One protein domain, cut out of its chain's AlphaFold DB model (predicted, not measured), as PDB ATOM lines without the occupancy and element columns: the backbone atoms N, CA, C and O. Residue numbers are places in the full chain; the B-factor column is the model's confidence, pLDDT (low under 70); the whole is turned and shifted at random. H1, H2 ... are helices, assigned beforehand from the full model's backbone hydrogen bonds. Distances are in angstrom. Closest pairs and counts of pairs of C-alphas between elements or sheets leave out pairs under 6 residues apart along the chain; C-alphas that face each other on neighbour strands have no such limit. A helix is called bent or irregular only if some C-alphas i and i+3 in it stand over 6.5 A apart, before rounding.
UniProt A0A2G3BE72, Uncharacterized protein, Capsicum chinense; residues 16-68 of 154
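AT A GLANCE: This is residues 16 to 68 of the 154 residues of an uncharacterized protein of Capsicum chinense (UniProt A0A2G3BE72). Two helices, H1 and H2, spread apart like the arms of an open V, with a long loop of residues 33 to 43 at its point and an empty gap between the arms. H2 is the longer arm, and the two helices share no packed core. The printed part has 53 residues with two named helices, H1 then H2, and no named strand; its class is all helix. The whole is extended, with a radius of gyration of the C-alphas of 16.0 A, and flat, spanning 39 by 33 by 17 A.

HOW THE PARTS SIT: Start at Val 16, where H1, residues 16 to 32, begins, and pass on to H2, residues 44 to 67. H1 and H2 are apart: no C-alpha of the one is within 8 A of the other. Look at the y column: it goes from -12.277 at C-alpha 16 to -31.543 at C-alpha 32, then from -28.769 at C-alpha 44 to -3.701 at C-alpha 67. In H2 every O i to N i+4 pair is within hydrogen-bond range; in H1 12 of 13 are.

IN THESE COORDINATES: Find C-alpha 16 at (48.592, -12.277, 34.771); from there H1 runs 25.1 A to C-alpha 32 at (33.219, -31.543, 29.881). H2 begins at C-alpha 44 and runs 35.0 A to C-alpha 67 at (10.929, -3.701, 27.851). Neither helix is bent.

THE WHOLE: The two C-alphas farthest apart, those of Val 16 and Lys 67, are 39.2 A from each other. The printed part has no cut. The link from H1 to H2, 11 residues, is long. Residues 16 to 38, 40 to 46 and 48 to 68 stand free. The mean pLDDT of the printed part is 81.4; look for values under 70 at residues 33 to 40.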
ATOM      1  N   VAL A  16      47.942 -11.024  35.196       80.56
ATOM      2  CA  VAL A  16      48.592 -12.277  34.771       80.56
ATOM      3  C   VAL A  16      47.996 -13.500  35.478       80.56
ATOM      4  O   VAL A  16      47.788 -14.535  34.849       80.56
ATOM      5  N   GLN A  17      47.700 -13.401  36.777       81.44
ATOM      6  CA  GLN A  17      47.079 -14.498  37.528       81.44
ATOM      7  C   GLN A  17      45.620 -14.701  37.114       81.44
ATOM      8  O   GLN A  17      45.189 -15.842  36.970       81.44
ATOM      9  N   SER A  18      44.889 -13.612  36.853       78.19
ATOM     10  CA  SER A  18      43.524 -13.685  36.328       78.19
ATOM     11  C   SER A  18      43.486 -14.361  34.958       78.19
ATOM     12  O   SER A  18      42.640 -15.218  34.731       78.19
ATOM     13  N   SER A  19      44.416 -14.026  34.059       79.31
ATOM     14  CA  SER A  19      44.510 -14.654  32.736       79.31
ATOM     15  C   SER A  19      44.811 -16.155  32.833       79.31
ATOM     16  O   SER A  19      44.150 -16.952  32.170       79.31
ATOM     17  N   LYS A  20      45.743 -16.558  33.709       85.69
ATOM     18  CA  LYS A  20      46.057 -17.978  33.943       85.69
ATOM     19  C   LYS A  20      44.866 -18.752  34.507       85.69
ATOM     20  O   LYS A  20      44.564 -19.826  34.000       85.69
ATOM     21  N   LEU A  21      44.170 -18.201  35.507       84.81
ATOM     22  CA  LEU A  21      42.958 -18.810  36.065       84.81
ATOM     23  C   LEU A  21      41.893 -19.029  34.981       84.81
ATOM     24  O   LEU A  21      41.355 -20.127  34.868       84.81
ATOM     25  N   SER A  22      41.615 -18.004  34.170       84.06
ATOM     26  CA  SER A  22      40.633 -18.099  33.087       84.06
ATOM     27  C   SER A  22      41.005 -19.160  32.050       84.06
ATOM     28  O   SER A  22      40.128 -19.894  31.603       84.06
ATOM     29  N   ASN A  23      42.289 -19.275  31.692       84.62
ATOM     30  CA  ASN A  23      42.752 -20.308  30.764       84.62
ATOM     31  C   ASN A  23      42.531 -21.719  31.321       84.62
ATOM     32  O   ASN A  23      41.968 -22.554  30.622       84.62
ATOM     33  N   GLU A  24      42.928 -21.977  32.569       86.44
ATOM     34  CA  GLU A  24      42.755 -23.294  33.200       86.44
ATOM     35  C   GLU A  24      41.274 -23.678  33.313       86.44
ATOM     36  O   GLU A  24      40.887 -24.788  32.953       86.44
ATOM     37  N   LEU A  25      40.415 -22.740  33.731       85.25
ATOM     38  CA  LEU A  25      38.966 -22.959  33.755       85.25
ATOM     39  C   LEU A  25      38.409 -23.248  32.358       85.25
ATOM     40  O   LEU A  25      37.552 -24.118  32.213       85.25
ATOM     41  N   GLY A  26      38.903 -22.552  31.332       82.00
ATOM     42  CA  GLY A  26      38.529 -22.790  29.940       82.00
ATOM     43  C   GLY A  26      38.911 -24.190  29.457       82.00
ATOM     44  O   GLY A  26      38.080 -24.870  28.860       82.00
ATOM     45  N   ILE A  27      40.131 -24.643  29.762       81.06
ATOM     46  CA  ILE A  27      40.620 -25.990  29.425       81.06
ATOM     47  C   ILE A  27      39.778 -27.056  30.132       81.06
ATOM     48  O   ILE A  27      39.311 -28.001  29.499       81.06
ATOM     49  N   ILE A  28      39.527 -26.889  31.434       82.69
ATOM     50  CA  ILE A  28      38.700 -27.821  32.207       82.69
ATOM     51  C   ILE A  28      37.283 -27.872  31.632       82.69
ATOM     52  O   ILE A  28      36.757 -28.958  31.413       82.69
ATOM     53  N   ALA A  29      36.674 -26.723  31.329       79.38
ATOM     54  CA  ALA A  29      35.333 -26.669  30.754       79.38
ATOM     55  C   ALA A  29      35.247 -27.379  29.392       79.38
ATOM     56  O   ALA A  29      34.255 -28.058  29.137       79.38
ATOM     57  N   GLN A  30      36.279 -27.280  28.547       72.50
ATOM     58  CA  GLN A  30      36.348 -27.990  27.260       72.50
ATOM     59  C   GLN A  30      36.419 -29.516  27.412       72.50
ATOM     60  O   GLN A  30      35.953 -30.236  26.534       72.50
ATOM     61  N   ASN A  31      36.941 -30.032  28.529       76.88
ATOM     62  CA  ASN A  31      36.928 -31.476  28.784       76.88
ATOM     63  C   ASN A  31      35.513 -32.010  29.067       76.88
ATOM     64  O   ASN A  31      35.244 -33.184  28.823       76.88
ATOM     65  N   PHE A  32      34.607 -31.166  29.575       75.31
ATOM     66  CA  PHE A  32      33.219 -31.543  29.881       75.31
ATOM     67  C   PHE A  32      32.227 -31.123  28.796       75.31
ATOM     68  O   PHE A  32      31.192 -31.759  28.608       75.31
ATOM     69  N   LEU A  33      32.529 -30.040  28.088       68.06
ATOM     70  CA  LEU A  33      31.769 -29.557  26.951       68.06
ATOM     71  C   LEU A  33      32.557 -29.942  25.708       68.06
ATOM     72  O   LEU A  33      33.514 -29.251  25.369       68.06
ATOM     73  N   THR A  34      32.149 -31.010  25.021       61.84
ATOM     74  CA  THR A  34      32.667 -31.372  23.693       61.84
ATOM     75  C   THR A  34      32.287 -30.288  22.686       61.84
ATOM     76  O   THR A  34      31.360 -30.429  21.893       61.84
ATOM     77  N   LEU A  35      32.966 -29.150  22.771       61.72
ATOM     78  CA  LEU A  35      32.933 -28.094  21.787       61.72
ATOM     79  C   LEU A  35      34.009 -28.460  20.770       61.72
ATOM     80  O   LEU A  35      35.184 -28.509  21.135       61.72
ATOM     81  N   PRO A  36      33.652 -28.763  19.515       62.22
ATOM     82  CA  PRO A  36      34.650 -29.048  18.502       62.22
ATOM     83  C   PRO A  36      35.614 -27.863  18.393       62.22
ATOM     84  O   PRO A  36      35.215 -26.719  18.164       62.22
ATOM     85  N   ASN A  37      36.901 -28.157  18.583       65.00
ATOM     86  CA  ASN A  37      37.974 -27.169  18.714       65.00
ATOM     87  C   ASN A  37      38.153 -26.297  17.465       65.00
ATOM     88  O   ASN A  37      38.813 -25.258  17.516       65.00
ATOM     89  N   LYS A  38      37.565 -26.694  16.331       68.81
ATOM     90  CA  LYS A  38      37.541 -25.898  15.107       68.81
ATOM     91  C   LYS A  38      36.118 -25.812  14.579       68.81
ATOM     92  O   LYS A  38      35.525 -26.811  14.198       68.81
ATOM     93  N   TRP A  39      35.625 -24.590  14.383       67.81
ATOM     94  CA  TRP A  39      34.370 -24.312  13.666       67.81
ATOM     95  C   TRP A  39      34.285 -24.975  12.276       67.81
ATOM     96  O   TRP A  39      33.198 -25.177  11.734       67.81
ATOM     97  N   LYS A  40      35.442 -25.304  11.686       68.31
ATOM     98  CA  LYS A  40      35.559 -26.028  10.414       68.31
ATOM     99  C   LYS A  40      35.155 -27.503  10.516       68.31
ATOM    100  O   LYS A  40      34.712 -28.047   9.515       68.31
ATOM    101  N   GLU A  41      35.302 -28.111  11.689       77.88
ATOM    102  CA  GLU A  41      35.026 -29.530  11.955       77.88
ATOM    103  C   GLU A  41      33.559 -29.780  12.338       77.88
ATOM    104  O   GLU A  41      33.117 -30.920  12.308       77.88
ATOM    105  N   LEU A  42      32.795 -28.717  12.630       77.56
ATOM    106  CA  LEU A  42      31.350 -28.798  12.846       77.56
ATOM    107  C   LEU A  42      30.636 -29.280  11.578       77.56
ATOM    108  O   LEU A  42      30.817 -28.696  10.492       77.56
ATOM    109  N   THR A  43      29.763 -30.273  11.736       86.12
ATOM    110  CA  THR A  43      28.876 -30.716  10.660       86.12
ATOM    111  C   THR A  43      27.894 -29.602  10.287       86.12
ATOM    112  O   THR A  43      27.755 -28.582  10.973       86.12
ATOM    113  N   LYS A  44      27.219 -29.751   9.144       87.25
ATOM    114  CA  LYS A  44      26.218 -28.769   8.711       87.25
ATOM    115  C   LYS A  44      25.054 -28.707   9.706       87.25
ATOM    116  O   LYS A  44      24.597 -27.622  10.046       87.25
ATOM    117  N   GLU A  45      24.654 -29.856  10.231       86.75
ATOM    118  CA  GLU A  45      23.563 -30.007  11.190       86.75
ATOM    119  C   GLU A  45      23.883 -29.290  12.509       86.75
ATOM    120  O   GLU A  45      23.048 -28.559  13.040       86.75
ATOM    121  N   GLU A  46      25.109 -29.424  13.020       83.56
ATOM    122  CA  GLU A  46      25.537 -28.739  14.245       83.56
ATOM    123  C   GLU A  46      25.568 -27.212  14.070       83.56
ATOM    124  O   GLU A  46      25.186 -26.464  14.977       83.56
ATOM    125  N   LYS A  47      25.974 -26.736  12.883       84.06
ATOM    126  CA  LYS A  47      25.927 -25.309  12.524       84.06
ATOM    127  C   LYS A  47      24.492 -24.795  12.468       84.06
ATOM    128  O   LYS A  47      24.221 -23.725  13.010       84.06
ATOM    129  N   ASP A  48      23.579 -25.560  11.879       88.75
ATOM    130  CA  ASP A  48      22.164 -25.196  11.793       88.75
ATOM    131  C   ASP A  48      21.523 -25.139  13.189       88.75
ATOM    132  O   ASP A  48      20.831 -24.170  13.518       88.75
ATOM    133  N   VAL A  49      21.828 -26.098  14.071       87.56
ATOM    134  CA  VAL A  49      21.388 -26.071  15.479       87.56
ATOM    135  C   VAL A  49      21.916 -24.829  16.205       87.56
ATOM    136  O   VAL A  49      21.158 -24.146  16.907       87.56
ATOM    137  N   ALA A  50      23.198 -24.496  16.030       84.00
ATOM    138  CA  ALA A  50      23.790 -23.298  16.618       84.00
ATOM    139  C   ALA A  50      23.129 -22.013  16.088       84.00
ATOM    140  O   ALA A  50      22.831 -21.106  16.871       84.00
ATOM    141  N   LEU A  51      22.835 -21.954  14.787       87.56
ATOM    142  CA  LEU A  51      22.181 -20.819  14.138       87.56
ATOM    143  C   LEU A  51      20.741 -20.625  14.634       87.56
ATOM    144  O   LEU A  51      20.350 -19.509  14.984       87.56
ATOM    145  N   ILE A  52      19.965 -21.706  14.763       91.88
ATOM    146  CA  ILE A  52      18.616 -21.675  15.351       91.88
ATOM    147  C   ILE A  52      18.676 -21.130  16.784       91.88
ATOM    148  O   ILE A  52      17.894 -20.252  17.165       91.88
ATOM    149  N   ARG A  53      19.636 -21.612  17.585       90.62
ATOM    150  CA  ARG A  53      19.831 -21.156  18.968       90.62
ATOM    151  C   ARG A  53      20.191 -19.673  19.032       90.62
ATOM    152  O   ARG A  53      19.654 -18.955  19.878       90.62
ATOM    153  N   TYR A  54      21.057 -19.219  18.128       85.81
ATOM    154  CA  TYR A  54      21.431 -17.817  17.982       85.81
ATOM    155  C   TYR A  54      20.212 -16.946  17.661       85.81
ATOM    156  O   TYR A  54      19.917 -16.020  18.416       85.81
ATOM    157  N   HIS A  55      19.434 -17.281  16.626       91.12
ATOM    158  CA  HIS A  55      18.244 -16.511  16.253       91.12
ATOM    159  C   HIS A  55      17.203 -16.452  17.373       91.12
ATOM    160  O   HIS A  55      16.672 -15.376  17.663       91.12
ATOM    161  N   LYS A  56      16.959 -17.576  18.060       93.50
ATOM    162  CA  LYS A  56      16.065 -17.617  19.224       93.50
ATOM    163  C   LYS A  56      16.539 -16.656  20.315       93.50
ATOM    164  O   LYS A  56      15.737 -15.887  20.846       93.50
ATOM    165  N   ARG A  57      17.840 -16.650  20.627       89.75
ATOM    166  CA  ARG A  57      18.414 -15.736  21.624       89.75
ATOM    167  C   ARG A  57      18.330 -14.278  21.170       89.75
ATOM    168  O   ARG A  57      17.944 -13.434  21.971       89.75
ATOM    169  N   CYS A  58      18.621 -13.975  19.906       88.44
ATOM    170  CA  CYS A  58      18.488 -12.625  19.354       88.44
ATOM    171  C   CYS A  58      17.056 -12.092  19.464       88.44
ATOM    172  O   CYS A  58      16.866 -10.938  19.844       88.44
ATOM    173  N   HIS A  59      16.054 -12.927  19.179       92.19
ATOM    174  CA  HIS A  59      14.648 -12.549  19.300       92.19
ATOM    175  C   HIS A  59      14.267 -12.223  20.751       92.19
ATOM    176  O   HIS A  59      13.717 -11.156  21.019       92.19
ATOM    177  N   VAL A  60      14.643 -13.090  21.698       88.31
ATOM    178  CA  VAL A  60      14.432 -12.852  23.137       88.31
ATOM    179  C   VAL A  60      15.137 -11.573  23.592       88.31
ATOM    180  O   VAL A  60      14.525 -10.735  24.247       88.31
ATOM    181  N   ASN A  61      16.393 -11.371  23.192       85.81
ATOM    182  CA  ASN A  61      17.151 -10.172  23.546       85.81
ATOM    183  C   ASN A  61      16.505  -8.898  22.985       85.81
ATOM    184  O   ASN A  61      16.506  -7.872  23.658       85.81
ATOM    185  N   LYS A  62      15.926  -8.950  21.777       88.00
ATOM    186  CA  LYS A  62      15.187  -7.823  21.190       88.00
ATOM    187  C   LYS A  62      13.938  -7.485  22.006       88.00
ATOM    188  O   LYS A  62      13.724  -6.316  22.310       88.00
ATOM    189  N   ILE A  63      13.158  -8.495  22.396       88.62
ATOM    190  CA  ILE A  63      11.977  -8.315  23.255       88.62
ATOM    191  C   ILE A  63      12.388  -7.740  24.613       88.62
ATOM    192  O   ILE A  63      11.790  -6.775  25.080       88.62
ATOM    193  N   ASN A  64      13.436  -8.276  25.234       84.06
ATOM    194  CA  ASN A  64      13.913  -7.777  26.522       84.06
ATOM    195  C   ASN A  64      14.380  -6.321  26.420       84.06
ATOM    196  O   ASN A  64      14.005  -5.509  27.257       84.06
ATOM    197  N   ARG A  65      15.089  -5.955  25.343       79.50
ATOM    198  CA  ARG A  65      15.469  -4.557  25.085       79.50
ATOM    199  C   ARG A  65      14.266  -3.636  24.907       79.50
ATOM    200  O   ARG A  65      14.311  -2.520  25.394       79.50
ATOM    201  N   SER A  66      13.185  -4.091  24.267       82.50
ATOM    202  CA  SER A  66      11.960  -3.277  24.152       82.50
ATOM    203  C   SER A  66      11.224  -3.055  25.476       82.50
ATOM    204  O   SER A  66      10.403  -2.151  25.554       82.50
ATOM    205  N   LYS A  67      11.503  -3.864  26.507       81.75
ATOM    206  CA  LYS A  67      10.929  -3.701  27.851       81.75
ATOM    207  C   LYS A  67      11.735  -2.744  28.731       81.75
ATOM    208  O   LYS A  67      11.243  -2.350  29.783       81.75
ATOM    209  N   LEU A  68      12.961  -2.391  28.334       75.69
ATOM    210  CA  LEU A  68      13.784  -1.445  29.082       75.69
ATOM    211  C   LEU A  68      13.166  -0.048  28.986       75.69
ATOM    212  O   LEU A  68      12.994   0.489  27.894       75.69
TER     213      LEU A  68